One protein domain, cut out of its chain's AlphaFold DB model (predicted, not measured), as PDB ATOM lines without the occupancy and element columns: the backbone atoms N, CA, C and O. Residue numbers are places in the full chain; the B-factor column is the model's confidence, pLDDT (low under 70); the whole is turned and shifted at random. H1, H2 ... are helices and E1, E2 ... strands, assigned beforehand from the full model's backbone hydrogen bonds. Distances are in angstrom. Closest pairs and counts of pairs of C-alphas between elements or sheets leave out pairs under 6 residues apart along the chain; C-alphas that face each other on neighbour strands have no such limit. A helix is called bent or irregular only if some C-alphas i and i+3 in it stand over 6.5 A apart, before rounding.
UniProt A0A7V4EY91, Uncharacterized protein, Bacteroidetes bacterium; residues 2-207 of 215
ATOM      1  N   THR A   2     180.600 111.328 194.883       56.41
ATOM      2  CA  THR A   2     179.769 112.144 193.977       56.41
ATOM      3  C   THR A   2     180.078 113.646 194.063       56.41
ATOM      4  O   THR A   2     180.344 114.255 193.038       56.41
ATOM      5  N   GLU A   3     180.216 114.208 195.271       57.56
ATOM      6  CA  GLU A   3     180.474 115.653 195.472       57.56
ATOM      7  C   GLU A   3     181.759 116.178 194.804       57.56
ATOM      8  O   GLU A   3     181.809 117.315 194.348       57.56
ATOM      9  N   ASN A   4     182.810 115.353 194.732       62.34
ATOM     10  CA  ASN A   4     184.092 115.766 194.151       62.34
ATOM     11  C   ASN A   4     184.039 115.826 192.614       62.34
ATOM     12  O   ASN A   4     184.778 116.587 191.998       62.34
ATOM     13  N   THR A   5     183.170 115.026 192.000       65.94
ATOM     14  CA  THR A   5     182.980 115.003 190.547       65.94
ATOM     15  C   THR A   5     182.058 116.141 190.113       65.94
ATOM     16  O   THR A   5     182.347 116.811 189.128       65.94
ATOM     17  N   ASP A   6     181.002 116.414 190.885       71.19
ATOM     18  CA  ASP A   6     180.056 117.503 190.605       71.19
ATOM     19  C   ASP A   6     180.744 118.880 190.638       71.19
ATOM     20  O   ASP A   6     180.540 119.697 189.744       71.19
ATOM     21  N   ASN A   7     181.653 119.096 191.596       76.81
ATOM     22  CA  ASN A   7     182.440 120.332 191.698       76.81
ATOM     23  C   ASN A   7     183.425 120.506 190.519       76.81
ATOM     24  O   ASN A   7     183.647 121.611 190.031       76.81
ATOM     25  N   GLN A   8     183.992 119.409 190.004       80.62
ATOM     26  CA  GLN A   8     184.859 119.461 188.819       80.62
ATOM     27  C   GLN A   8     184.088 119.831 187.550       80.62
ATOM     28  O   GLN A   8     184.592 120.612 186.743       80.62
ATOM     29  N   PHE A   9     182.877 119.296 187.371       85.25
ATOM     30  CA  PHE A   9     182.026 119.664 186.239       85.25
ATOM     31  C   PHE A   9     181.600 121.133 186.307       85.25
ATOM     32  O   PHE A   9     181.682 121.827 185.295       85.25
ATOM     33  N   GLU A  10     181.242 121.631 187.493       89.75
ATOM     34  CA  GLU A  10     180.886 123.038 187.681       89.75
ATOM     35  C   GLU A  10     182.052 123.980 187.332       89.75
ATOM     36  O   GLU A  10     181.863 124.956 186.606       89.75
ATOM     37  N   GLU A  11     183.281 123.673 187.761       90.31
ATOM     38  CA  GLU A  11     184.455 124.490 187.422       90.31
ATOM     39  C   GLU A  11     184.750 124.483 185.911       90.31
ATOM     40  O   GLU A  11     185.023 125.535 185.324       90.31
ATOM     41  N   ILE A  12     184.638 123.321 185.253       91.94
ATOM     42  CA  ILE A  12     184.785 123.208 183.793       91.94
ATOM     43  C   ILE A  12     183.739 124.071 183.084       91.94
ATOM     44  O   ILE A  12     184.097 124.866 182.211       91.94
ATOM     45  N   ASP A  13     182.471 123.980 183.484       92.56
ATOM     46  CA  ASP A  13     181.390 124.771 182.897       92.56
ATOM     47  C   ASP A  13     181.638 126.274 183.070       92.56
ATOM     48  O   ASP A  13     181.417 127.054 182.140       92.56
ATOM     49  N   ARG A  14     182.154 126.706 184.226       95.12
ATOM     50  CA  ARG A  14     182.527 128.109 184.469       95.12
ATOM     51  C   ARG A  14     183.648 128.567 183.535       95.12
ATOM     52  O   ARG A  14     183.537 129.643 182.945       95.12
ATOM     53  N   ILE A  15     184.692 127.757 183.352       95.44
ATOM     54  CA  ILE A  15     185.816 128.055 182.447       95.44
ATOM     55  C   ILE A  15     185.338 128.156 180.990       95.44
ATOM     56  O   ILE A  15     185.699 129.097 180.272       95.44
ATOM     57  N   VAL A  16     184.498 127.217 180.552       93.50
ATOM     58  CA  VAL A  16     183.935 127.190 179.195       93.50
ATOM     59  C   VAL A  16     183.028 128.402 178.961       93.50
ATOM     60  O   VAL A  16     183.200 129.112 177.967       93.50
ATOM     61  N   ASN A  17     182.129 128.707 179.901       94.44
ATOM     62  CA  ASN A  17     181.224 129.860 179.826       94.44
ATOM     63  C   ASN A  17     181.936 131.212 179.949       94.44
ATOM     64  O   ASN A  17     181.420 132.229 179.486       94.44
ATOM     65  N   TRP A  18     183.121 131.255 180.555       96.25
ATOM     66  CA  TRP A  18     183.954 132.452 180.538       96.25
ATOM     67  C   TRP A  18     184.605 132.663 179.163       96.25
ATOM     68  O   TRP A  18     184.699 133.799 178.688       96.25
ATOM     69  N   THR A  19     185.021 131.571 178.516       95.31
ATOM     70  CA  THR A  19     185.833 131.601 177.293       95.31
ATOM     71  C   THR A  19     184.995 131.770 176.024       95.31
ATOM     72  O   THR A  19     185.292 132.647 175.214       95.31
ATOM     73  N   LEU A  20     183.961 130.945 175.824       93.44
ATOM     74  CA  LEU A  20     183.308 130.782 174.514       93.44
ATOM     75  C   LEU A  20     182.165 131.769 174.212       93.44
ATOM     76  O   LEU A  20     182.095 132.269 173.086       93.44
ATOM     77  N   PRO A  21     181.242 132.077 175.143       93.31
ATOM     78  CA  PRO A  21     180.157 133.014 174.869       93.31
ATOM     79  C   PRO A  21     180.677 134.405 174.489       93.31
ATOM     80  O   PRO A  21     181.464 135.014 175.211       93.31
ATOM     81  N   GLY A  22     180.222 134.923 173.344       93.00
ATOM     82  CA  GLY A  22     180.654 136.227 172.827       93.00
ATOM     83  C   GLY A  22     182.082 136.250 172.272       93.00
ATOM     84  O   GLY A  22     182.602 137.332 171.999       93.00
ATOM     85  N   LEU A  23     182.719 135.087 172.105       95.62
ATOM     86  CA  LEU A  23     184.042 134.983 171.508       95.62
ATOM     87  C   LEU A  23     184.034 135.535 170.079       95.62
ATOM     88  O   LEU A  23     183.227 135.144 169.235       95.62
ATOM     89  N   THR A  24     184.971 136.433 169.804       96.50
ATOM     90  CA  THR A  24     185.200 136.991 168.473       96.50
ATOM     91  C   THR A  24     186.696 137.095 168.194       96.50
ATOM     92  O   THR A  24     187.522 136.824 169.066       96.50
ATOM     93  N   MET A  25     187.044 137.463 166.963       97.81
ATOM     94  CA  MET A  25     188.426 137.574 166.505       97.81
ATOM     95  C   MET A  25     188.866 139.033 166.464       97.81
ATOM     96  O   MET A  25     188.271 139.849 165.756       97.81
ATOM     97  N   TYR A  26     189.950 139.321 167.173       98.50
ATOM     98  CA  TYR A  26     190.671 140.585 167.113       98.50
ATOM     99  C   TYR A  26     192.024 140.400 166.434       98.50
ATOM    100  O   TYR A  26     192.537 139.286 166.341       98.50
ATOM    101  N   TYR A  27     192.602 141.496 165.955       98.25
ATOM    102  CA  TYR A  27     193.776 141.470 165.093       98.25
ATOM    103  C   TYR A  27     194.842 142.425 165.611       98.25
ATOM    104  O   TYR A  27     194.542 143.545 166.037       98.25
ATOM    105  N   ARG A  28     196.094 141.984 165.549       97.75
ATOM    106  CA  ARG A  28     197.265 142.798 165.856       97.75
ATOM    107  C   ARG A  28     198.384 142.418 164.900       97.75
ATOM    108  O   ARG A  28     198.870 141.292 164.939       97.75
ATOM    109  N   ASP A  29     198.792 143.381 164.090       97.75
ATOM    110  CA  ASP A  29     199.943 143.246 163.205       97.75
ATOM    111  C   ASP A  29     201.173 143.829 163.921       97.75
ATOM    112  O   ASP A  29     201.121 144.933 164.481       97.75
ATOM    113  N   SER A  30     202.246 143.044 163.960       96.69
ATOM    114  CA  SER A  30     203.530 143.362 164.585       96.69
ATOM    115  C   SER A  30     204.660 143.031 163.615       96.69
ATOM    116  O   SER A  30     204.601 142.017 162.921       96.69
ATOM    117  N   GLU A  31     205.686 143.874 163.552       96.81
ATOM    118  CA  GLU A  31     206.917 143.551 162.827       96.81
ATOM    119  C   GLU A  31     207.869 142.836 163.789       96.81
ATOM    120  O   GLU A  31     208.342 143.446 164.748       96.81
ATOM    121  N   LEU A  32     208.101 141.537 163.584       97.19
ATOM    122  CA  LEU A  32     208.848 140.681 164.510       97.19
ATOM    123  C   LEU A  32     209.950 139.905 163.789       97.19
ATOM    124  O   LEU A  32     209.781 139.461 162.661       97.19
ATOM    125  N   SER A  33     211.080 139.663 164.451       97.25
ATOM    126  CA  SER A  33     212.105 138.785 163.884       97.25
ATOM    127  C   SER A  33     211.650 137.321 163.883       97.25
ATOM    128  O   SER A  33     210.840 136.895 164.711       97.25
ATOM    129  N   GLN A  34     212.210 136.516 162.975       97.06
ATOM    130  CA  GLN A  34     211.846 135.103 162.858       97.06
ATOM    131  C   GLN A  34     212.095 134.327 164.161       97.06
ATOM    132  O   GLN A  34     211.248 133.543 164.572       97.06
ATOM    133  N   SER A  35     213.185 134.634 164.873       97.94
ATOM    134  CA  SER A  35     213.496 134.036 166.178       97.94
ATOM    135  C   SER A  35     212.446 134.318 167.254       97.94
ATOM    136  O   SER A  35     212.344 133.556 168.207       97.94
ATOM    137  N   ILE A  36     211.691 135.414 167.135       98.38
ATOM    138  CA  ILE A  36     210.589 135.743 168.046       98.38
ATOM    139  C   ILE A  36     209.322 135.007 167.636       98.38
ATOM    140  O   ILE A  36     208.662 134.415 168.485       98.38
ATOM    141  N   ILE A  37     209.010 134.997 166.339       98.31
ATOM    142  CA  ILE A  37     207.876 134.250 165.786       98.31
ATOM    143  C   ILE A  37     207.977 132.762 166.155       98.31
ATOM    144  O   ILE A  37     206.989 132.171 166.584       98.31
ATOM    145  N   ASP A  38     209.172 132.174 166.058       98.25
ATOM    146  CA  ASP A  38     209.402 130.749 166.320       98.25
ATOM    147  C   ASP A  38     209.180 130.349 167.791       98.25
ATOM    148  O   ASP A  38     208.969 129.173 168.071       98.25
ATOM    149  N   LYS A  39     209.151 131.304 168.736       98.56
ATOM    150  CA  LYS A  39     208.828 131.024 170.148       98.56
ATOM    151  C   LYS A  39     207.353 130.660 170.367       98.56
ATOM    152  O   LYS A  39     207.013 130.057 171.387       98.56
ATOM    153  N   TYR A  40     206.461 131.034 169.448       98.62
ATOM    154  CA  TYR A  40     205.023 130.789 169.566       98.62
ATOM    155  C   TYR A  40     204.641 129.421 169.000       98.62
ATOM    156  O   TYR A  40     204.022 129.316 167.948       98.62
ATOM    157  N   GLU A  41     204.997 128.354 169.705       98.06
ATOM    158  CA  GLU A  41     204.692 126.983 169.286       98.06
ATOM    159  C   GLU A  41     203.220 126.607 169.526       98.06
ATOM    160  O   GLU A  41     202.603 127.025 170.504       98.06
ATOM    161  N   ILE A  42     202.646 125.764 168.663       97.94
ATOM    162  CA  ILE A  42     201.279 125.242 168.835       97.94
ATOM    163  C   ILE A  42     201.140 124.562 170.210       97.94
ATOM    164  O   ILE A  42     202.026 123.828 170.644       97.94
ATOM    165  N   LYS A  43     200.006 124.791 170.889       96.75
ATOM    166  CA  LYS A  43     199.693 124.395 172.280       96.75
ATOM    167  C   LYS A  43     200.492 125.118 173.368       96.75
ATOM    168  O   LYS A  43     200.225 124.878 174.548       96.75
ATOM    169  N   LYS A  44     201.415 126.026 173.031       97.75
ATOM    170  CA  LYS A  44     202.086 126.862 174.032       97.75
ATOM    171  C   LYS A  44     201.048 127.694 174.778       97.75
ATOM    172  O   LYS A  44     200.280 128.433 174.165       97.75
ATOM    173  N   ILE A  45     201.054 127.589 176.104       98.25
ATOM    174  CA  ILE A  45     200.325 128.500 176.987       98.25
ATOM    175  C   ILE A  45     201.315 129.515 177.552       98.25
ATOM    176  O   ILE A  45     202.407 129.142 177.992       98.25
ATOM    177  N   PHE A  46     200.942 130.790 177.521       98.38
ATOM    178  CA  PHE A  46     201.755 131.890 178.027       98.38
ATOM    179  C   PHE A  46     200.889 132.987 178.654       98.38
ATOM    180  O   PHE A  46     199.685 133.066 178.405       98.38
ATOM    181  N   ARG A  47     201.512 133.841 179.472       97.62
ATOM    182  CA  ARG A  47     200.878 135.010 180.093       97.62
ATOM    183  C   ARG A  47     201.375 136.283 179.417       97.62
ATOM    184  O   ARG A  47     202.573 136.445 179.208       97.62
ATOM    185  N   SER A  48     200.470 137.217 179.142       96.50
ATOM    186  CA  SER A  48     200.846 138.607 178.884       96.50
ATOM    187  C   SER A  48     200.831 139.384 180.188       96.50
ATOM    188  O   SER A  48     199.767 139.613 180.755       96.50
ATOM    189  N   GLN A  49     201.999 139.808 180.671       94.56
ATOM    190  CA  GLN A  49     202.080 140.689 181.837       94.56
ATOM    191  C   GLN A  49     201.497 142.074 181.551       94.56
ATOM    192  O   GLN A  49     200.919 142.698 182.433       94.56
ATOM    193  N   THR A  50     201.613 142.544 180.312       94.25
ATOM    194  CA  THR A  50     201.111 143.845 179.877       94.25
ATOM    195  C   THR A  50     199.694 143.734 179.321       94.25
ATOM    196  O   THR A  50     199.244 142.655 178.924       94.25
ATOM    197  N   PHE A  51     199.006 144.873 179.232       97.00
ATOM    198  CA  PHE A  51     197.785 144.995 178.437       97.00
ATOM    199  C   PHE A  51     198.062 144.643 176.970       97.00
ATOM    200  O   PHE A  51     199.145 144.928 176.448       97.00
ATOM    201  N   VAL A  52     197.080 144.035 176.303       98.12
ATOM    202  CA  VAL A  52     197.196 143.650 174.893       98.12
ATOM    203  C   VAL A  52     196.239 144.488 174.067       98.12
ATOM    204  O   VAL A  52     195.028 144.265 174.045       98.12
ATOM    205  N   ASP A  53     196.816 145.459 173.376       98.00
ATOM    206  CA  ASP A  53     196.115 146.294 172.418       98.00
ATOM    207  C   ASP A  53     195.831 145.530 171.124       98.00
ATOM    208  O   ASP A  53     196.743 144.945 170.527       98.00
ATOM    209  N   VAL A  54     194.570 145.556 170.691       98.25
ATOM    210  CA  VAL A  54     194.080 144.846 169.505       98.25
ATOM    211  C   VAL A  54     193.046 145.682 168.745       98.25
ATOM    212  O   VAL A  54     192.410 146.580 169.294       98.25
ATOM    213  N   SER A  55     192.886 145.398 167.457       98.06
ATOM    214  CA  SER A  55     191.917 146.045 166.568       98.06
ATOM    215  C   SER A  55     190.781 145.074 166.239       98.06
ATOM    216  O   SER A  55     191.014 143.876 166.063       98.06
ATOM    217  N   ASN A  56     189.547 145.572 166.123       96.81
ATOM    218  CA  ASN A  56     188.444 144.803 165.527       96.81
ATOM    219  C   ASN A  56     188.371 144.948 163.991       96.81
ATOM    220  O   ASN A  56     187.581 144.259 163.346       96.81
ATOM    221  N   TYR A  57     189.192 145.813 163.395       96.25
ATOM    222  CA  TYR A  57     189.358 145.929 161.950       96.25
ATOM    223  C   TYR A  57     190.425 144.971 161.439       96.25
ATOM    224  O   TYR A  57     191.461 144.777 162.077       96.25
ATOM    225  N   ALA A  58     190.189 144.428 160.246       93.88
ATOM    226  CA  ALA A  58     191.143 143.567 159.567       93.88
ATOM    227  C   ALA A  58     191.007 143.661 158.047       93.88
ATOM    228  O   ALA A  58     189.953 143.364 157.490       93.88
ATOM    229  N   GLY A  59     192.113 144.001 157.394       95.44
ATOM    230  CA  GLY A  59     192.328 143.855 155.954       95.44
ATOM    231  C   GLY A  59     193.679 143.188 155.720       95.44
ATOM    232  O   GLY A  59     194.104 142.368 156.549       95.44
ATOM    233  N   LYS A  60     194.378 143.542 154.643       97.06
ATOM    234  CA  LYS A  60     195.726 143.013 154.394       97.06
ATOM    235  C   LYS A  60     196.670 143.339 155.562       97.06
ATOM    236  O   LYS A  60     196.669 144.493 156.003       97.06
ATOM    237  N   PRO A  61     197.415 142.347 156.095       96.25
ATOM    238  CA  PRO A  61     198.439 142.576 157.112       96.25
ATOM    239  C   PRO A  61     199.401 143.697 156.734       96.25
ATOM    240  O   PRO A  61     199.795 143.802 155.574       96.25
ATOM    241  N   THR A  62     199.743 144.538 157.705       92.94
ATOM    242  CA  THR A  62     200.630 145.695 157.497       92.94
ATOM    243  C   THR A  62     202.101 145.393 157.792       92.94
ATOM    244  O   THR A  62     202.970 146.160 157.388       92.94
ATOM    245  N   THR A  63     202.381 144.271 158.457       95.25
ATOM    246  CA  THR A  63     203.714 143.814 158.886       95.25
ATOM    247  C   THR A  63     203.862 142.309 158.663       95.25
ATOM    248  O   THR A  63     202.904 141.645 158.264       95.25
ATOM    249  N   ASN A  64     205.039 141.749 158.943       97.06
ATOM    250  CA  ASN A  64     205.334 140.333 158.690       97.06
ATOM    251  C   ASN A  64     204.638 139.315 159.629       97.06
ATOM    252  O   ASN A  64     204.564 138.127 159.304       97.06
ATOM    253  N   CYS A  65     204.117 139.741 160.785       98.44
ATOM    254  CA  CYS A  65     203.443 138.870 161.746       98.44
ATOM    255  C   CYS A  65     202.062 139.410 162.134       98.44
ATOM    256  O   CYS A  65     201.925 140.556 162.556       98.44
ATOM    257  N   ARG A  66     201.040 138.551 162.069       98.31
ATOM    258  CA  ARG A  66     199.672 138.840 162.516       98.31
ATOM    259  C   ARG A  66     199.281 137.923 163.664       98.31
ATOM    260  O   ARG A  66     199.142 136.717 163.482       98.31
ATOM    261  N   PHE A  67     198.975 138.500 164.814       98.69
ATOM    262  CA  PHE A  67     198.210 137.801 165.837       98.69
ATOM    263  C   PHE A  67     196.720 137.902 165.511       98.69
ATOM    264  O   PHE A  67     196.187 139.002 165.327       98.69
ATOM    265  N   ILE A  68     196.044 136.754 165.469       98.62
ATOM    266  CA  ILE A  68     194.590 136.683 165.620       98.62
ATOM    267  C   ILE A  68     194.311 136.245 167.050       98.62
ATOM    268  O   ILE A  68     194.767 135.189 167.481       98.62
ATOM    269  N   ILE A  69     193.559 137.061 167.779       98.69
ATOM    270  CA  ILE A  69     193.234 136.826 169.177       98.69
ATOM    271  C   ILE A  69     191.750 136.496 169.272       98.69
ATOM    272  O   ILE A  69     190.902 137.373 169.095       98.69
ATOM    273  N   ALA A  70     191.443 135.235 169.562       98.38
ATOM    274  CA  ALA A  70     190.095 134.796 169.876       98.38
ATOM    275  C   ALA A  70     189.789 135.161 171.334       98.38
ATOM    276  O   ALA A  70     190.409 134.625 172.257       98.38
ATOM    277  N   SER A  71     188.864 136.096 171.561       98.25
ATOM    278  CA  SER A  71     188.502 136.521 172.916       98.25
ATOM    279  C   SER A  71     187.068 137.040 173.025       98.25
ATOM    280  O   SER A  71     186.564 137.692 172.116       98.25
ATOM    281  N   SER A  72     186.438 136.792 174.175       96.88
ATOM    282  CA  SER A  72     185.187 137.423 174.623       96.88
ATOM    283  C   SER A  72     185.433 138.606 175.580       96.88
ATOM    284  O   SER A  72     184.490 139.255 176.033       96.88
ATOM    285  N   LYS A  73     186.703 138.894 175.913       97.31
ATOM    286  CA  LYS A  73     187.122 139.799 177.000       97.31
ATOM    287  C   LYS A  73     188.041 140.930 176.529       97.31
ATOM    288  O   LYS A  73     188.947 141.340 177.251       97.31
ATOM    289  N   ALA A  74     187.825 141.438 175.319       97.81
ATOM    290  CA  ALA A  74     188.502 142.644 174.849       97.81
ATOM    291  C   ALA A  74     187.608 143.872 175.093       97.81
ATOM    292  O   ALA A  74     186.499 143.966 174.565       97.81
ATOM    293  N   ALA A  75     188.071 144.822 175.907       97.50
ATOM    294  CA  ALA A  75     187.310 146.015 176.262       97.50
ATOM    295  C   ALA A  75     187.337 147.053 175.124       97.50
ATOM    296  O   ALA A  75     188.427 147.445 174.706       97.50
ATOM    297  N   PRO A  76     186.185 147.563 174.654       96.50
ATOM    298  CA  PRO A  76     186.106 148.543 173.568       96.50
ATOM    299  C   PRO A  76     186.470 149.957 174.053       96.50
ATOM    300  O   PRO A  76     185.592 150.798 174.268       96.50
ATOM    301  N   LEU A  77     187.761 150.242 174.252       92.88
ATOM    302  CA  LEU A  77     188.210 151.526 174.816       92.88
ATOM    303  C   LEU A  77     187.889 152.735 173.930       92.88
ATOM    304  O   LEU A  77     187.757 153.846 174.448       92.88
ATOM    305  N   TYR A  78     187.665 152.532 172.628       90.88
ATOM    306  CA  TYR A  78     187.186 153.593 171.740       90.88
ATOM    307  C   TYR A  78     185.861 154.231 172.191       90.88
ATOM    308  O   TYR A  78     185.614 155.393 171.885       90.88
ATOM    309  N   LYS A  79     185.041 153.525 172.985       90.88
ATOM    310  CA  LYS A  79     183.805 154.082 173.566       90.88
ATOM    311  C   LYS A  79     184.061 155.176 174.611       90.88
ATOM    312  O   LYS A  79     183.175 155.985 174.862       90.88
ATOM    313  N   PHE A  80     185.249 155.200 175.216       89.00
ATOM    314  CA  PHE A  80     185.648 156.185 176.232       89.00
ATOM    315  C   PHE A  80     186.613 157.227 175.675       89.00
ATOM    316  O   PHE A  80     186.623 158.369 176.129       89.00
ATOM    317  N   ASN A  81     187.406 156.844 174.675       91.06
ATOM    318  CA  ASN A  81     188.262 157.749 173.929       91.06
ATOM    319  C   ASN A  81     187.930 157.663 172.430       91.06
ATOM    320  O   ASN A  81     188.558 156.882 171.714       91.06
ATOM    321  N   PRO A  82     186.997 158.490 171.923       91.88
ATOM    322  CA  PRO A  82     186.591 158.454 170.515       91.88
ATOM    323  C   PRO A  82     187.753 158.623 169.523       91.88
ATOM    324  O   PRO A  82     187.688 158.146 168.395       91.88
ATOM    325  N   LYS A  83     188.877 159.230 169.939       93.19
ATOM    326  CA  LYS A  83     190.072 159.366 169.088       93.19
ATOM    327  C   LYS A  83     190.696 158.024 168.697       93.19
ATOM    328  O   LYS A  83     191.445 157.987 167.726       93.19
ATOM    329  N   THR A  84     190.425 156.948 169.437       94.81
ATOM    330  CA  THR A  84     190.936 155.601 169.136       94.81
ATOM    331  C   THR A  84     189.940 154.746 168.352       94.81
ATOM    332  O   THR A  84     190.249 153.601 168.030       94.81
ATOM    333  N   GLU A  85     188.758 155.278 168.019       96.31
ATOM    334  CA  GLU A  85     187.764 154.589 167.182       96.31
ATOM    335  C   GLU A  85     188.294 154.308 165.778       96.31
ATOM    336  O   GLU A  85     188.037 153.241 165.237       96.31
ATOM    337  N   LYS A  86     189.142 155.192 165.239       96.44
ATOM    338  CA  LYS A  86     189.821 154.981 163.952       96.44
ATOM    339  C   LYS A  86     190.627 153.679 163.875       96.44
ATOM    340  O   LYS A  86     190.821 153.157 162.785       96.44
ATOM    341  N   TRP A  87     191.079 153.140 165.010       97.31
ATOM    342  CA  TRP A  87     191.780 151.852 165.080       97.31
ATOM    343  C   TRP A  87     190.871 150.699 165.492       97.31
ATOM    344  O   TRP A  87     191.343 149.574 165.619       97.31
ATOM    345  N   GLY A  88     189.599 150.967 165.792       96.88
ATOM    346  CA  GLY A  88     188.722 149.956 166.356       96.88
ATOM    347  C   GLY A  88     189.262 149.415 167.680       96.88
ATOM    348  O   GLY A  88     189.185 148.211 167.939       96.88
ATOM    349  N   LEU A  89     189.894 150.288 168.480       97.81
ATOM    350  CA  LEU A  89     190.751 149.882 169.590       97.81
ATOM    351  C   LEU A  89     189.984 149.108 170.662       97.81
ATOM    352  O   LEU A  89     189.128 149.664 171.358       97.81
ATOM    353  N   HIS A  90     190.399 147.865 170.868       98.19
ATOM    354  CA  HIS A  90     190.069 147.089 172.048       98.19
ATOM    355  C   HIS A  90     191.327 146.752 172.844       98.19
ATOM    356  O   HIS A  90     192.431 146.703 172.302       98.19
ATOM    357  N   VAL A  91     191.149 146.510 174.138       98.06
ATOM    358  CA  VAL A  91     192.245 146.145 175.035       98.06
ATOM    359  C   VAL A  91     191.865 144.915 175.834       98.06
ATOM    360  O   VAL A  91     190.829 144.893 176.500       98.06
ATOM    361  N   ILE A  92     192.707 143.891 175.762       98.25
ATOM    362  CA  ILE A  92     192.651 142.734 176.652       98.25
ATOM    363  C   ILE A  92     193.518 143.041 177.874       98.25
ATOM    364  O   ILE A  92     194.547 143.717 177.775       98.25
ATOM    365  N   ASN A  93     193.052 142.599 179.037       96.94
ATOM    366  CA  ASN A  93     193.627 142.976 180.317       96.94
ATOM    367  C   ASN A  93     195.091 142.517 180.470       96.94
ATOM    368  O   ASN A  93     195.561 141.604 179.793       96.94
ATOM    369  N   CYS A  94     195.822 143.171 181.368       95.19
ATOM    370  CA  CYS A  94     197.116 142.679 181.823       95.19
ATOM    371  C   CYS A  94     196.941 141.388 182.636       95.19
ATOM    372  O   CYS A  94     195.892 141.170 183.245       95.19
ATOM    373  N   ASN A  95     197.985 140.560 182.687       95.00
ATOM    374  CA  ASN A  95     197.963 139.219 183.282       95.00
ATOM    375  C   ASN A  95     196.956 138.255 182.631       95.00
ATOM    376  O   ASN A  95     196.523 137.297 183.262       95.00
ATOM    377  N   SER A  96     196.610 138.480 181.361       96.69
ATOM    378  CA  SER A  96     195.794 137.558 180.567       96.69
ATOM    379  C   SER A  96     196.604 136.360 180.071       96.69
ATOM    380  O   SER A  96     197.788 136.488 179.741       96.69
ATOM    381  N   PHE A  97     195.949 135.204 179.976       98.06
ATOM    382  CA  PHE A  97     196.558 133.946 179.550       98.06
ATOM    383  C   PHE A  97     196.088 133.557 178.158       98.06
ATOM    384  O   PHE A  97     194.920 133.711 177.802       98.06
ATOM    385  N   PHE A  98     197.006 133.029 177.361       98.56
ATOM    386  CA  PHE A  98     196.736 132.676 175.980       98.56
ATOM    387  C   PHE A  98     197.265 131.286 175.666       98.56
ATOM    388  O   PHE A  98     198.361 130.932 176.097       98.56
ATOM    389  N   LYS A  99     196.507 130.525 174.876       98.50
ATOM    390  CA  LYS A  99     196.953 129.280 174.243       98.50
ATOM    391  C   LYS A  99     197.167 129.525 172.754       98.50
ATOM    392  O   LYS A  99     196.248 129.982 172.079       98.50
ATOM    393  N   VAL A 100     198.346 129.197 172.231       98.62
ATOM    394  CA  VAL A 100     198.595 129.164 170.785       98.62
ATOM    395  C   VAL A 100     197.857 127.970 170.192       98.62
ATOM    396  O   VAL A 100     198.107 126.826 170.574       98.62
ATOM    397  N   LEU A 101     196.945 128.231 169.264       98.31
ATOM    398  CA  LEU A 101     196.170 127.192 168.588       98.31
ATOM    399  C   LEU A 101     196.760 126.820 167.236       98.31
ATOM    400  O   LEU A 101     196.742 125.651 166.863       98.31
ATOM    401  N   ASP A 102     197.290 127.802 166.511       98.62
ATOM    402  CA  ASP A 102     197.823 127.587 165.173       98.62
ATOM    403  C   ASP A 102     198.890 128.615 164.811       98.62
ATOM    404  O   ASP A 102     198.839 129.770 165.241       98.62
ATOM    405  N   VAL A 103     199.825 128.176 163.970       98.62
ATOM    406  CA  VAL A 103     200.824 129.021 163.316       98.62
ATOM    407  C   VAL A 103     200.748 128.734 161.824       98.62
ATOM    408  O   VAL A 103     201.183 127.684 161.352       98.62
ATOM    409  N   TYR A 104     200.177 129.669 161.075       98.62
ATOM    410  CA  TYR A 104     199.929 129.528 159.646       98.62
ATOM    411  C   TYR A 104     200.764 130.534 158.865       98.62
ATOM    412  O   TYR A 104     200.737 131.728 159.151       98.62
ATOM    413  N   ARG A 105     201.501 130.061 157.860       97.88
ATOM    414  CA  ARG A 105     202.311 130.917 156.986       97.88
ATOM    415  C   ARG A 105     201.659 131.030 155.620       97.88
ATOM    416  O   ARG A 105     201.308 130.018 155.012       97.88
ATOM    417  N   LYS A 106     201.528 132.261 155.136       96.69
ATOM    418  CA  LYS A 106     201.007 132.573 153.808       96.69
ATOM    419  C   LYS A 106     201.806 133.730 153.229       96.69
ATOM    420  O   LYS A 106     201.757 134.830 153.768       96.69
ATOM    421  N   GLU A 107     202.509 133.471 152.127       94.38
ATOM    422  CA  GLU A 107     203.466 134.428 151.551       94.38
ATOM    423  C   GLU A 107     204.487 134.862 152.623       94.38
ATOM    424  O   GLU A 107     204.984 134.015 153.364       94.38
ATOM    425  N   GLU A 108     204.758 136.160 152.744       95.06
ATOM    426  CA  GLU A 108     205.677 136.735 153.738       95.06
ATOM    427  C   GLU A 108     205.032 136.935 155.124       95.06
ATOM    428  O   GLU A 108     205.648 137.505 156.023       95.06
ATOM    429  N   ILE A 109     203.780 136.497 155.311       97.88
ATOM    430  CA  ILE A 109     203.032 136.703 156.552       97.88
ATOM    431  C   ILE A 109     203.004 135.425 157.381       97.88
ATOM    432  O   ILE A 109     202.546 134.372 156.925       97.88
ATOM    433  N   THR A 110     203.394 135.545 158.650       98.56
ATOM    434  CA  THR A 110     203.097 134.531 159.667       98.56
ATOM    435  C   THR A 110     201.895 134.957 160.500       98.56
ATOM    436  O   THR A 110     201.905 136.003 161.142       98.56
ATOM    437  N   GLN A 111     200.848 134.139 160.508       98.69
ATOM    438  CA  GLN A 111     199.702 134.291 161.390       98.69
ATOM    439  C   GLN A 111     199.831 133.372 162.599       98.69
ATOM    440  O   GLN A 111     200.014 132.168 162.447       98.69
ATOM    441  N   ILE A 112     199.639 133.935 163.788       98.88
ATOM    442  CA  ILE A 112     199.593 133.208 165.054       98.88
ATOM    443  C   ILE A 112     198.178 133.358 165.617       98.88
ATOM    444  O   ILE A 112     197.761 134.458 165.988       98.88
ATOM    445  N   LEU A 113     197.419 132.261 165.653       98.81
ATOM    446  CA  LEU A 113     196.108 132.224 166.298       98.81
ATOM    447  C   LEU A 113     196.291 131.891 167.778       98.81
ATOM    448  O   LEU A 113     196.808 130.825 168.116       98.81
ATOM    449  N   ILE A 114     195.811 132.772 168.651       98.75
ATOM    450  CA  ILE A 114     195.814 132.564 170.099       98.75
ATOM    451  C   ILE A 114     194.399 132.653 170.677       98.75
ATOM    452  O   ILE A 114     193.604 133.506 170.281       98.75
ATOM    453  N   LEU A 115     194.092 131.784 171.637       98.56
ATOM    454  CA  LEU A 115     192.843 131.779 172.399       98.56
ATOM    455  C   LEU A 115     193.074 132.389 173.777       98.56
ATOM    456  O   LEU A 115     193.946 131.921 174.507       98.56
ATOM    457  N   HIS A 116     192.293 133.408 174.135       98.44
ATOM    458  CA  HIS A 116     192.292 133.985 175.478       98.44
ATOM    459  C   HIS A 116     191.557 133.044 176.439       98.44
ATOM    460  O   HIS A 116     190.371 132.786 176.252       98.44
ATOM    461  N   ILE A 117     192.259 132.557 177.461       97.56
ATOM    462  CA  ILE A 117     191.754 131.606 178.459       97.56
ATOM    463  C   ILE A 117     191.900 132.187 179.873       97.56
ATOM    464  O   ILE A 117     192.763 133.046 180.083       97.56
ATOM    465  N   PRO A 118     191.094 131.744 180.853       96.88
ATOM    466  CA  PRO A 118     191.260 132.183 182.229       96.88
ATOM    467  C   PRO A 118     192.403 131.429 182.921       96.88
ATOM    468  O   PRO A 118     192.738 130.307 182.531       96.88
ATOM    469  N   TYR A 119     192.961 132.006 183.988       95.81
ATOM    470  CA  TYR A 119     194.042 131.393 184.776       95.81
ATOM    471  C   TYR A 119     193.682 129.987 185.277       95.81
ATOM    472  O   TYR A 119     194.400 129.026 184.999       95.81
ATOM    473  N   LYS A 120     192.519 129.832 185.924       95.50
ATOM    474  CA  LYS A 120     192.036 128.522 186.402       95.50
ATOM    475  C   LYS A 120     191.743 127.529 185.265       95.50
ATOM    476  O   LYS A 120     191.626 126.333 185.501       95.50
ATOM    477  N   GLY A 121     191.671 128.005 184.018       95.19
ATOM    478  CA  GLY A 121     191.476 127.181 182.826       95.19
ATOM    479  C   GLY A 121     192.752 126.576 182.239       95.19
ATOM    480  O   GLY A 121     192.645 125.725 181.359       95.19
ATOM    481  N   ILE A 122     193.947 126.975 182.690       95.44
ATOM    482  CA  ILE A 122     195.220 126.547 182.080       95.44
ATOM    483  C   ILE A 122     195.317 125.022 181.973       95.44
ATOM    484  O   ILE A 122     195.608 124.506 180.892       95.44
ATOM    485  N   ASP A 123     195.036 124.296 183.056       94.00
ATOM    486  CA  ASP A 123     195.147 122.835 183.065       94.00
ATOM    487  C   ASP A 123     194.097 122.160 182.175       94.00
ATOM    488  O   ASP A 123     194.413 121.175 181.502       94.00
ATOM    489  N   LEU A 124     192.883 122.715 182.094       93.75
ATOM    490  CA  LEU A 124     191.847 122.229 181.180       93.75
ATOM    491  C   LEU A 124     192.310 122.371 179.725       93.75
ATOM    492  O   LEU A 124     192.361 121.392 178.985       93.75
ATOM    493  N   PHE A 125     192.711 123.575 179.318       94.44
ATOM    494  CA  PHE A 125     193.096 123.861 177.933       94.44
ATOM    495  C   PHE A 125     194.420 123.212 177.514       94.44
ATOM    496  O   PHE A 125     194.668 123.032 176.318       94.44
ATOM    497  N   LYS A 126     195.279 122.855 178.473       93.50
ATOM    498  CA  LYS A 126     196.516 122.111 178.220       93.50
ATOM    499  C   LYS A 126     196.250 120.647 177.872       93.50
ATOM    500  O   LYS A 126     196.931 120.100 177.006       93.50
ATOM    501  N   ASN A 127     195.291 120.026 178.556       89.00
ATOM    502  CA  ASN A 127     195.103 118.574 178.532       89.00
ATOM    503  C   ASN A 127     193.875 118.125 177.727       89.00
ATOM    504  O   ASN A 127     193.780 116.949 177.381       89.00
ATOM    505  N   THR A 128     192.969 119.048 177.405       85.31
ATOM    506  CA  THR A 128     191.664 118.732 176.824       85.31
ATOM    507  C   THR A 128     191.420 119.520 175.542       85.31
ATOM    508  O   THR A 128     191.852 120.664 175.391       85.31
ATOM    509  N   VAL A 129     190.704 118.888 174.615       83.88
ATOM    510  CA  VAL A 129     190.119 119.525 173.432       83.88
ATOM    511  C   VAL A 129     188.644 119.766 173.719       83.88
ATOM    512  O   VAL A 129     187.948 118.856 174.168       83.88
ATOM    513  N   ILE A 130     188.170 120.987 173.481       84.44
ATOM    514  CA  ILE A 130     186.765 121.335 173.696       84.44
ATOM    515  C   ILE A 130     185.951 120.970 172.455       84.44
ATOM    516  O   ILE A 130     186.292 121.363 171.340       84.44
ATOM    517  N   PHE A 131     184.846 120.258 172.671       84.44
ATOM    518  CA  PHE A 131     183.858 119.943 171.644       84.44
ATOM    519  C   PHE A 131     182.559 120.709 171.912       84.44
ATOM    520  O   PHE A 131     182.129 120.821 173.059       84.44
ATOM    521  N   ILE A 132     181.931 121.228 170.855       79.81
ATOM    522  CA  ILE A 132     180.582 121.809 170.897       79.81
ATOM    523  C   ILE A 132     179.687 120.900 170.055       79.81
ATOM    524  O   ILE A 132     179.758 120.901 168.828       79.81
ATOM    525  N   GLY A 133     178.864 120.082 170.715       84.44
ATOM    526  CA  GLY A 133     178.181 118.980 170.038       84.44
ATOM    527  C   GLY A 133     179.195 117.949 169.534       84.44
ATOM    528  O   GLY A 133     179.967 117.416 170.326       84.44
ATOM    529  N   GLU A 134     179.201 117.686 168.228       83.75
ATOM    530  CA  GLU A 134     180.141 116.759 167.575       83.75
ATOM    531  C   GLU A 134     181.361 117.473 166.961       83.75
ATOM    532  O   GLU A 134     182.269 116.823 166.443       83.75
ATOM    533  N   GLU A 135     181.407 118.807 167.015       85.94
ATOM    534  CA  GLU A 135     182.449 119.605 166.370       85.94
ATOM    535  C   GLU A 135     183.586 119.937 167.340       85.94
ATOM    536  O   GLU A 135     183.360 120.412 168.457       85.94
ATOM    537  N   ASN A 136     184.828 119.730 166.896       91.88
ATOM    538  CA  ASN A 136     186.009 120.218 167.600       91.88
ATOM    539  C   ASN A 136     186.084 121.742 167.450       91.88
ATOM    540  O   ASN A 136     186.360 122.270 166.369       91.88
ATOM    541  N   PHE A 137     185.870 122.447 168.558       92.12
ATOM    542  CA  PHE A 137     185.838 123.900 168.574       92.12
ATOM    543  C   PHE A 137     187.173 124.520 168.136       92.12
ATOM    544  O   PHE A 137     187.175 125.503 167.396       92.12
ATOM    545  N   GLU A 138     188.309 123.947 168.556       93.69
ATOM    546  CA  GLU A 138     189.630 124.471 168.196       93.69
ATOM    547  C   GLU A 138     189.883 124.340 166.688       93.69
ATOM    548  O   GLU A 138     190.346 125.288 166.058       93.69
ATOM    549  N   GLU A 139     189.521 123.209 166.080       94.94
ATOM    550  CA  GLU A 139     189.669 123.002 164.632       94.94
ATOM    551  C   GLU A 139     188.823 123.979 163.808       94.94
ATOM    552  O   GLU A 139     189.318 124.540 162.825       94.94
ATOM    553  N   ASP A 140     187.581 124.236 164.225       94.25
ATOM    554  CA  ASP A 140     186.696 125.191 163.553       94.25
ATOM    555  C   ASP A 140     187.280 126.615 163.562       94.25
ATOM    556  O   ASP A 140     187.371 127.272 162.516       94.25
ATOM    557  N   ILE A 141     187.759 127.096 164.716       95.88
ATOM    558  CA  ILE A 141     188.357 128.437 164.793       95.88
ATOM    559  C   ILE A 141     189.699 128.523 164.061       95.88
ATOM    560  O   ILE A 141     189.987 129.561 163.456       95.88
ATOM    561  N   ILE A 142     190.486 127.442 164.034       98.00
ATOM    562  CA  ILE A 142     191.710 127.354 163.231       98.00
ATOM    563  C   ILE A 142     191.365 127.517 161.751       98.00
ATOM    564  O   ILE A 142     191.915 128.407 161.093       98.00
ATOM    565  N   LEU A 143     190.408 126.741 161.236       97.75
ATOM    566  CA  LEU A 143     189.980 126.817 159.840       97.75
ATOM    567  C   LEU A 143     189.474 128.220 159.480       97.75
ATOM    568  O   LEU A 143     189.913 128.808 158.486       97.75
ATOM    569  N   LYS A 144     188.605 128.799 160.318       97.00
ATOM    570  CA  LYS A 144     188.094 130.167 160.136       97.00
ATOM    571  C   LYS A 144     189.219 131.202 160.117       97.00
ATOM    572  O   LYS A 144     189.188 132.120 159.292       97.00
ATOM    573  N   SER A 145     190.226 131.057 160.978       97.75
ATOM    574  CA  SER A 145     191.364 131.980 161.041       97.75
ATOM    575  C   SER A 145     192.236 131.924 159.780       97.75
ATOM    576  O   SER A 145     192.621 132.975 159.260       97.75
ATOM    577  N   ARG A 146     192.508 130.729 159.237       98.50
ATOM    578  CA  ARG A 146     193.303 130.552 158.009       98.50
ATOM    579  C   ARG A 146     192.577 131.117 156.794       98.50
ATOM    580  O   ARG A 146     193.134 131.941 156.072       98.50
ATOM    581  N   LEU A 147     191.293 130.778 156.645       97.94
ATOM    582  CA  LEU A 147     190.431 131.331 155.594       97.94
ATOM    583  C   LEU A 147     190.328 132.858 155.683       97.94
ATOM    584  O   LEU A 147     190.242 133.541 154.663       97.94
ATOM    585  N   SER A 148     190.331 133.404 156.900       96.75
ATOM    586  CA  SER A 148     190.365 134.846 157.126       96.75
ATOM    587  C   SER A 148     191.643 135.477 156.564       96.75
ATOM    588  O   SER A 148     191.535 136.493 155.877       96.75
ATOM    589  N   LEU A 149     192.826 134.892 156.796       97.50
ATOM    590  CA  LEU A 149     194.080 135.399 156.223       97.50
ATOM    591  C   LEU A 149     194.095 135.313 154.701       97.50
ATOM    592  O   LEU A 149     194.356 136.318 154.042       97.50
ATOM    593  N   ASP A 150     193.767 134.137 154.161       97.88
ATOM    594  CA  ASP A 150     193.783 133.872 152.719       97.88
ATOM    595  C   ASP A 150     192.891 134.863 151.952       97.88
ATOM    596  O   ASP A 150     193.231 135.308 150.855       97.88
ATOM    597  N   LYS A 151     191.757 135.258 152.541       97.00
ATOM    598  CA  LYS A 151     190.892 136.305 151.978       97.00
ATOM    599  C   LYS A 151     191.501 137.695 152.143       97.00
ATOM    600  O   LYS A 151     191.519 138.474 151.196       97.00
ATOM    601  N   LYS A 152     191.978 138.023 153.346       96.38
ATOM    602  CA  LYS A 152     192.396 139.383 153.714       96.38
ATOM    603  C   LYS A 152     193.690 139.836 153.061       96.38
ATOM    604  O   LYS A 152     193.831 141.032 152.850       96.38
ATOM    605  N   ILE A 153     194.599 138.927 152.717       96.31
ATOM    606  CA  ILE A 153     195.862 139.280 152.048       96.31
ATOM    607  C   ILE A 153     195.643 139.984 150.696       96.31
ATOM    608  O   ILE A 153     196.476 140.779 150.269       96.31
ATOM    609  N   ASN A 154     194.479 139.752 150.079       95.88
ATOM    610  CA  ASN A 154     194.059 140.342 148.808       95.88
ATOM    611  C   ASN A 154     193.216 141.623 148.964       95.88
ATOM    612  O   ASN A 154     192.751 142.169 147.966       95.88
ATOM    613  N   LEU A 155     192.966 142.086 150.192       96.25
ATOM    614  CA  LEU A 155     192.223 143.321 150.461       96.25
ATOM    615  C   LEU A 155     193.176 144.510 150.622       96.25
ATOM    616  O   LEU A 155     194.390 144.354 150.715       96.25
ATOM    617  N   GLU A 156     192.627 145.716 150.715       96.12
ATOM    618  CA  GLU A 156     193.407 146.862 151.178       96.12
ATOM    619  C   GLU A 156     193.679 146.759 152.686       96.12
ATOM    620  O   GLU A 156     192.887 146.210 153.462       96.12
ATOM    621  N   SER A 157     194.826 147.281 153.118       94.44
ATOM    622  CA  SER A 157     195.114 147.449 154.540       94.44
ATOM    623  C   SER A 157     194.305 148.628 155.092       94.44
ATOM    624  O   SER A 157     194.289 149.688 154.463       94.44
ATOM    625  N   PRO A 158     193.677 148.517 156.277       94.88
ATOM    626  CA  PRO A 158     193.003 149.655 156.889       94.88
ATOM    627  C   PRO A 158     194.010 150.784 157.148       94.88
ATOM    628  O   PRO A 158     194.959 150.605 157.910       94.88
ATOM    629  N   ALA A 159     193.819 151.946 156.515       95.56
ATOM    630  CA  ALA A 159     194.806 153.031 156.523       95.56
ATOM    631  C   ALA A 159     195.202 153.475 157.943       95.56
ATOM    632  O   ALA A 159     196.381 153.669 158.224       95.56
ATOM    633  N   ALA A 160     194.234 153.539 158.861       96.19
ATOM    634  CA  ALA A 160     194.472 153.918 160.251       96.19
ATOM    635  C   ALA A 160     195.402 152.944 161.003       96.19
ATOM    636  O   ALA A 160     196.106 153.358 161.918       96.19
ATOM    637  N   LEU A 161     195.455 151.664 160.605       96.06
ATOM    638  CA  LEU A 161     196.356 150.663 161.195       96.06
ATOM    639  C   LEU A 161     197.788 150.729 160.625       96.06
ATOM    640  O   LEU A 161     198.641 149.941 161.019       96.06
ATOM    641  N   ASN A 162     198.064 151.666 159.714       95.19
ATOM    642  CA  ASN A 162     199.418 152.017 159.269       95.19
ATOM    643  C   ASN A 162     199.921 153.325 159.899       95.19
ATOM    644  O   ASN A 162     201.037 153.762 159.620       95.19
ATOM    645  N   GLU A 163     199.112 153.982 160.734       96.19
ATOM    646  CA  GLU A 163     199.533 155.194 161.428       96.19
ATOM    647  C   GLU A 163     200.633 154.884 162.447       96.19
ATOM    648  O   GLU A 163     200.600 153.865 163.145       96.19
ATOM    649  N   ARG A 164     201.595 155.802 162.578       96.25
ATOM    650  CA  ARG A 164     202.756 155.644 163.460       96.25
ATOM    651  C   ARG A 164     202.352 155.318 164.899       96.25
ATOM    652  O   ARG A 164     202.987 154.483 165.535       96.25
ATOM    653  N   GLU A 165     201.319 155.968 165.420       96.31
ATOM    654  CA  GLU A 165     200.847 155.760 166.786       96.31
ATOM    655  C   GLU A 165     200.281 154.354 166.991       96.31
ATOM    656  O   GLU A 165     200.493 153.776 168.052       96.31
ATOM    657  N   TRP A 166     199.608 153.777 165.991       96.75
ATOM    658  CA  TRP A 166     199.156 152.389 166.064       96.75
ATOM    659  C   TRP A 166     200.339 151.422 166.022       96.75
ATOM    660  O   TRP A 166     200.449 150.560 166.889       96.75
ATOM    661  N   LEU A 167     201.261 151.627 165.076       96.06
ATOM    662  CA  LEU A 167     202.439 150.774 164.910       96.06
ATOM    663  C   LEU A 167     203.299 150.725 166.181       96.06
ATOM    664  O   LEU A 167     203.756 149.655 166.565       96.06
ATOM    665  N   ILE A 168     203.468 151.848 166.889       95.75
ATOM    666  CA  ILE A 168     204.180 151.884 168.182       95.75
ATOM    667  C   ILE A 168     203.456 151.054 169.250       95.75
ATOM    668  O   ILE A 168     204.093 150.392 170.063       95.75
ATOM    669  N   ARG A 169     202.120 151.065 169.264       94.62
ATOM    670  CA  ARG A 169     201.329 150.311 170.251       94.62
ATOM    671  C   ARG A 169     201.355 148.809 170.001       94.62
ATOM    672  O   ARG A 169     201.082 148.043 170.921       94.62
ATOM    673  N   THR A 170     201.649 148.381 168.777       96.25
ATOM    674  CA  THR A 170     201.635 146.963 168.412       96.25
ATOM    675  C   THR A 170     203.007 146.394 168.080       96.25
ATOM    676  O   THR A 170     203.094 145.199 167.818       96.25
ATOM    677  N   CYS A 171     204.093 147.172 168.144       93.44
ATOM    678  CA  CYS A 171     205.417 146.714 167.701       93.44
ATOM    679  C   CYS A 171     206.078 145.658 168.600       93.44
ATOM    680  O   CYS A 171     207.047 145.037 168.178       93.44
ATOM    681  N   PHE A 172     205.597 145.450 169.827       93.12
ATOM    682  CA  PHE A 172     206.171 144.468 170.751       93.12
ATOM    683  C   PHE A 172     205.517 143.079 170.609       93.12
ATOM    684  O   PHE A 172     204.334 142.986 170.270       93.12
ATOM    685  N   PRO A 173     206.246 141.983 170.871       96.38
ATOM    686  CA  PRO A 173     205.658 140.646 170.964       96.38
ATOM    687  C   PRO A 173     204.682 140.528 172.146       96.38
ATOM    688  O   PRO A 173     204.853 141.171 173.181       96.38
ATOM    689  N   ILE A 174     203.647 139.692 172.021       98.00
ATOM    690  CA  ILE A 174     202.698 139.451 173.119       98.00
ATOM    691  C   ILE A 174     203.298 138.429 174.092       98.00
ATOM    692  O   ILE A 174     203.585 137.298 173.702       98.00
ATOM    693  N   GLY A 175     203.432 138.799 175.367       97.50
ATOM    694  CA  GLY A 175     203.820 137.877 176.440       97.50
ATOM    695  C   GLY A 175     205.313 137.597 176.592       97.50
ATOM    696  O   GLY A 175     205.662 136.738 177.401       97.50
ATOM    697  N   LEU A 176     206.172 138.319 175.867       97.31
ATOM    698  CA  LEU A 176     207.621 138.291 176.071       97.31
ATOM    699  C   LEU A 176     208.093 139.535 176.834       97.31
ATOM    700  O   LEU A 176     207.505 140.607 176.684       97.31
ATOM    701  N   ASP A 177     209.142 139.369 177.633       94.75
ATOM    702  CA  ASP A 177     209.852 140.444 178.323       94.75
ATOM    703  C   ASP A 177     210.894 141.130 177.415       94.75
ATOM    704  O   ASP A 177     211.050 140.791 176.238       94.75
ATOM    705  N   ASP A 178     211.643 142.086 177.970       93.38
ATOM    706  CA  ASP A 178     212.689 142.822 177.242       93.38
ATOM    707  C   ASP A 178     213.888 141.941 176.831       93.38
ATOM    708  O   ASP A 178     214.660 142.310 175.945       93.38
ATOM    709  N   ASN A 179     214.036 140.752 177.429       95.25
ATOM    710  CA  ASN A 179     215.015 139.738 177.027       95.25
ATOM    711  C   ASN A 179     214.449 138.778 175.968       95.25
ATOM    712  O   ASN A 179     215.131 137.840 175.551       95.25
ATOM    713  N   ASN A 180     213.226 139.033 175.499       95.56
ATOM    714  CA  ASN A 180     212.436 138.186 174.621       95.56
ATOM    715  C   ASN A 180     212.035 136.838 175.231       95.56
ATOM    716  O   ASN A 180     211.690 135.921 174.488       95.56
ATOM    717  N   GLU A 181     212.066 136.675 176.549       97.25
ATOM    718  CA  GLU A 181     211.632 135.458 177.230       97.25
ATOM    719  C   GLU A 181     210.169 135.555 177.657       97.25
ATOM    720  O   GLU A 181     209.667 136.629 177.978       97.25
ATOM    721  N   PHE A 182     209.451 134.429 177.647       97.81
ATOM    722  CA  PHE A 182     208.065 134.434 178.111       97.81
ATOM    723  C   PHE A 182     208.004 134.794 179.592       97.81
ATOM    724  O   PHE A 182     208.710 134.200 180.411       97.81
ATOM    725  N   PHE A 183     207.088 135.694 179.949       96.06
ATOM    726  CA  PHE A 183     206.800 135.961 181.351       96.06
ATOM    727  C   PHE A 183     206.381 134.674 182.081       96.06
ATOM    728  O   PHE A 183     205.675 133.821 181.531       96.06
ATOM    729  N   SER A 184     206.765 134.567 183.358       94.06
ATOM    730  CA  SER A 184     206.296 133.503 184.256       94.06
ATOM    731  C   SER A 184     204.770 133.406 184.226       94.06
ATOM    732  O   SER A 184     204.096 134.435 184.253       94.06
ATOM    733  N   LEU A 185     204.211 132.190 184.225       93.44
ATOM    734  CA  LEU A 185     202.758 131.998 184.333       93.44
ATOM    735  C   LEU A 185     202.209 132.511 185.671       93.44
ATOM    736  O   LEU A 185     201.087 132.997 185.713       93.44
ATOM    737  N   MET A 186     203.018 132.476 186.732       89.56
ATOM    738  CA  MET A 186     202.704 133.127 188.003       89.56
ATOM    739  C   MET A 186     203.113 134.601 187.920       89.56
ATOM    740  O   MET A 186     204.301 134.862 187.693       89.56
ATOM    741  N   PRO A 187     202.197 135.572 188.089       80.88
ATOM    742  CA  PRO A 187     202.554 136.977 188.175       80.88
ATOM    743  C   PRO A 187     203.460 137.229 189.367       80.88
ATOM    744  O   PRO A 187     203.159 136.852 190.496       80.88
ATOM    745  N   THR A 188     204.584 137.872 189.093       75.44
ATOM    746  CA  THR A 188     205.617 138.180 190.083       75.44
ATOM    747  C   THR A 188     205.652 139.659 190.445       75.44
ATOM    748  O   THR A 188     206.257 140.030 191.445       75.44
ATOM    749  N   GLU A 189     205.010 140.508 189.645       80.06
ATOM    750  CA  GLU A 189     205.087 141.959 189.764       80.06
ATOM    751  C   GLU A 189     203.737 142.566 190.122       80.06
ATOM    752  O   GLU A 189     202.697 142.236 189.545       80.06
ATOM    753  N   GLN A 190     203.769 143.497 191.072       84.44
ATOM    754  CA  GLN A 190     202.604 144.283 191.431       84.44
ATOM    755  C   GLN A 190     202.350 145.349 190.363       84.44
ATOM    756  O   GLN A 190     203.259 146.058 189.937       84.44
ATOM    757  N   LEU A 191     201.090 145.487 189.951       87.19
ATOM    758  CA  LEU A 191     200.680 146.534 189.019       87.19
ATOM    759  C   LEU A 191     200.907 147.926 189.631       87.19
ATOM    760  O   LEU A 191     200.606 148.136 190.809       87.19
ATOM    761  N   SER A 192     201.355 148.892 188.822       90.44
ATOM    762  CA  SER A 192     201.365 150.307 189.223       90.44
ATOM    763  C   SER A 192     199.946 150.805 189.519       90.44
ATOM    764  O   SER A 192     198.963 150.186 189.102       90.44
ATOM    765  N   LEU A 193     199.808 151.940 190.208       91.25
ATOM    766  CA  LEU A 193     198.492 152.506 190.519       91.25
ATOM    767  C   LEU A 193     197.672 152.782 189.246       91.25
ATOM    768  O   LEU A 193     196.490 152.444 189.179       91.25
ATOM    769  N   GLU A 194     198.298 153.339 188.211       90.75
ATOM    770  CA  GLU A 194     197.651 153.615 186.925       90.75
ATOM    771  C   GLU A 194     197.203 152.318 186.242       90.75
ATOM    772  O   GLU A 194     196.077 152.227 185.742       90.75
ATOM    773  N   ALA A 195     198.056 151.290 186.270       92.56
ATOM    774  CA  ALA A 195     197.732 149.977 185.731       92.56
ATOM    775  C   ALA A 195     196.586 149.309 186.507       92.56
ATOM    776  O   ALA A 195     195.706 148.721 185.885       92.56
ATOM    777  N   GLN A 196     196.517 149.451 187.836       93.94
ATOM    778  CA  GLN A 196     195.409 148.932 188.652       93.94
ATOM    779  C   GLN A 196     194.066 149.590 188.302       93.94
ATOM    780  O   GLN A 196     193.037 148.907 188.237       93.94
ATOM    781  N   ILE A 197     194.064 150.903 188.046       93.75
ATOM    782  CA  ILE A 197     192.863 151.642 187.630       93.75
ATOM    783  C   ILE A 197     192.365 151.115 186.281       93.75
ATOM    784  O   ILE A 197     191.188 150.760 186.158       93.75
ATOM    785  N   LEU A 198     193.253 151.014 185.286       94.19
ATOM    786  CA  LEU A 198     192.890 150.504 183.963       94.19
ATOM    787  C   LEU A 198     192.464 149.031 184.018       94.19
ATOM    788  O   LEU A 198     191.443 148.672 183.434       94.19
ATOM    789  N   HIS A 199     193.184 148.201 184.772       94.88
ATOM    790  CA  HIS A 199     192.854 146.795 184.999       94.88
ATOM    791  C   HIS A 199     191.428 146.635 185.537       94.88
ATOM    792  O   HIS A 199     190.631 145.864 184.995       94.88
ATOM    793  N   SER A 200     191.077 147.418 186.559       94.38
ATOM    794  CA  SER A 200     189.748 147.406 187.176       94.38
ATOM    795  C   SER A 200     188.661 147.915 186.227       94.38
ATOM    796  O   SER A 200     187.547 147.388 186.219       94.38
ATOM    797  N   ALA A 201     188.966 148.935 185.420       94.25
ATOM    798  CA  ALA A 201     188.049 149.445 184.408       94.25
ATOM    799  C   ALA A 201     187.768 148.389 183.329       94.25
ATOM    800  O   ALA A 201     186.605 148.127 183.029       94.25
ATOM    801  N   ILE A 202     188.805 147.728 182.806       95.88
ATOM    802  CA  ILE A 202     188.668 146.660 181.807       95.88
ATOM    803  C   ILE A 202     187.824 145.509 182.363       95.88
ATOM    804  O   ILE A 202     186.848 145.149 181.709       95.88
ATOM    805  N   LYS A 203     188.096 145.017 183.588       94.56
ATOM    806  CA  LYS A 203     187.281 143.957 184.227       94.56
ATOM    807  C   LYS A 203     185.791 144.308 184.249       94.56
ATOM    808  O   LYS A 203     184.953 143.477 183.905       94.56
ATOM    809  N   LYS A 204     185.448 145.552 184.606       94.56
ATOM    810  CA  LYS A 204     184.053 146.028 184.616       94.56
ATOM    811  C   LYS A 204     183.450 146.078 183.211       94.56
ATOM    812  O   LYS A 204     182.313 145.656 183.029       94.56
ATOM    813  N   LEU A 205     184.196 146.563 182.218       94.75
ATOM    814  CA  LEU A 205     183.715 146.691 180.837       94.75
ATOM    815  C   LEU A 205     183.475 145.348 180.150       94.75
ATOM    816  O   LEU A 205     182.578 145.247 179.317       94.75
ATOM    817  N   THR A 206     184.265 144.333 180.488       94.69
ATOM    818  CA  THR A 206     184.160 142.985 179.911       94.69
ATOM    819  C   THR A 206     183.313 142.042 180.762       94.69
ATOM    820  O   THR A 206     183.236 140.850 180.452       94.69
ATOM    821  N   ASN A 207     182.713 142.552 181.846       92.88
ATOM    822  CA  ASN A 207     182.026 141.764 182.866       92.88
ATOM    823  C   ASN A 207     182.871 140.558 183.332       92.88
ATOM    824  O   ASN A 207     182.373 139.445 183.493       92.88
TER     825      ASN A 207
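AT A GLANCE: This is residues 2 to 207 of the 215 residues of an uncharacterized protein of Bacteroidetes bacterium (UniProt A0A7V4EY91). A strongly twisted sheet of five strands has the long helix H5 over one face and H4 over its strand E6, while a small second sheet, E3 and E5, lies beside its edge strand E1, away from H5. Residues 2 to 10, of which 3 to 10 belong to H1, stick out as an arm; H8 comes last, near E5. The printed part has 206 residues with eight named helices and seven named strands, in the order H1 E1 H2 E2 E3 E4 H3 E5 E6 E7 H4 H5 H6 H7 H8. The large sheet is mixed, in the order E1 E4 E7 E6 E2; the class is mixed, helices and strands. The whole is compact, with a radius of gyration of the C-alphas of 17.0 A and spans of 57 by 42 by 34 A.

HOW THE PARTS SIT: In the large sheet, E1 (residues 24 to 30) is antiparallel to E4 (65 to 71), with N 26 and O 69 at 2.9 A. E4 is parallel to E7 (109 to 117), with N 68 and O 112 at 2.9 A. E7 forms a hairpin with E6 (96 to 106), with N 111 and O 104 at 2.8 A; E6 bends by 59 degrees at residue 101. E6 is antiparallel to E2 (45 to 48), with N 98 and O 46 at 2.9 A. H4 (119 to 127) and H5 (137 to 152) are on one face of this sheet, two layers. H5 comes closest to E6 at the C-alphas of Asp 102 and Ile 142, 6.4 A apart; H4 lies over E6 at a height of 8.9 A. H1 (3 to 19), H2 (34 to 37) and H7 (164 to 170) only graze the sheet. H1 touches H4 with residues 12 to 15 alone, about perpendicular at 80 degrees; the C-alphas of Ile 15 and Gly 121 are closest, 5.7 A. E3 (52 to 55) and E5 (89 to 92) are antiparallel, with N 54 and O 90 at 2.9 A; the closest C-alphas of E1 and E3, Tyr 27 and Ser 55, are 5.2 A apart. H3 (82 to 87) and H6 (159 to 162) only just touch, with 3 pairs of C-alphas within 8 A, Trp 87 and Ala 160 closest at 5.9 A. H8 (193 to 205) is apart from H7; its C-alpha 202 is 7.6 A from that of Ile 92. Every O i to N i+4 pair is within hydrogen-bond range in H5, H7 and H8, against 12 of 13 in H1, 3 of 5 in H4 and 0 of 2 in H3, where 2 of 3 O i to N i+3 pairs are; H2 and H6 are too short for an i+4 pair.

IN THESE COORDINATES: H1 begins at C-alpha 3 (180.474, 115.653, 195.472) and is 24.8 A long; E6 is 27.7 A, E7 25.2 A and H5 22.4 A. H8, 18.6 A, ends at C-alpha 205 (183.715, 146.691, 180.837). H4 is irregular, with C-alphas 120 and 123 at 7.3 A, and H3 only just, with 83 and 86 at 6.8 A.

THE WHOLE: The C-alphas of Thr 2 and Arg 164, the two farthest apart, are 57.9 A apart. The printed part has no cut; the link H7 to H8, residues 171 to 192, is long. Mean pLDDT of the printed part is 94.1, and residues 2 to 5 are under 70.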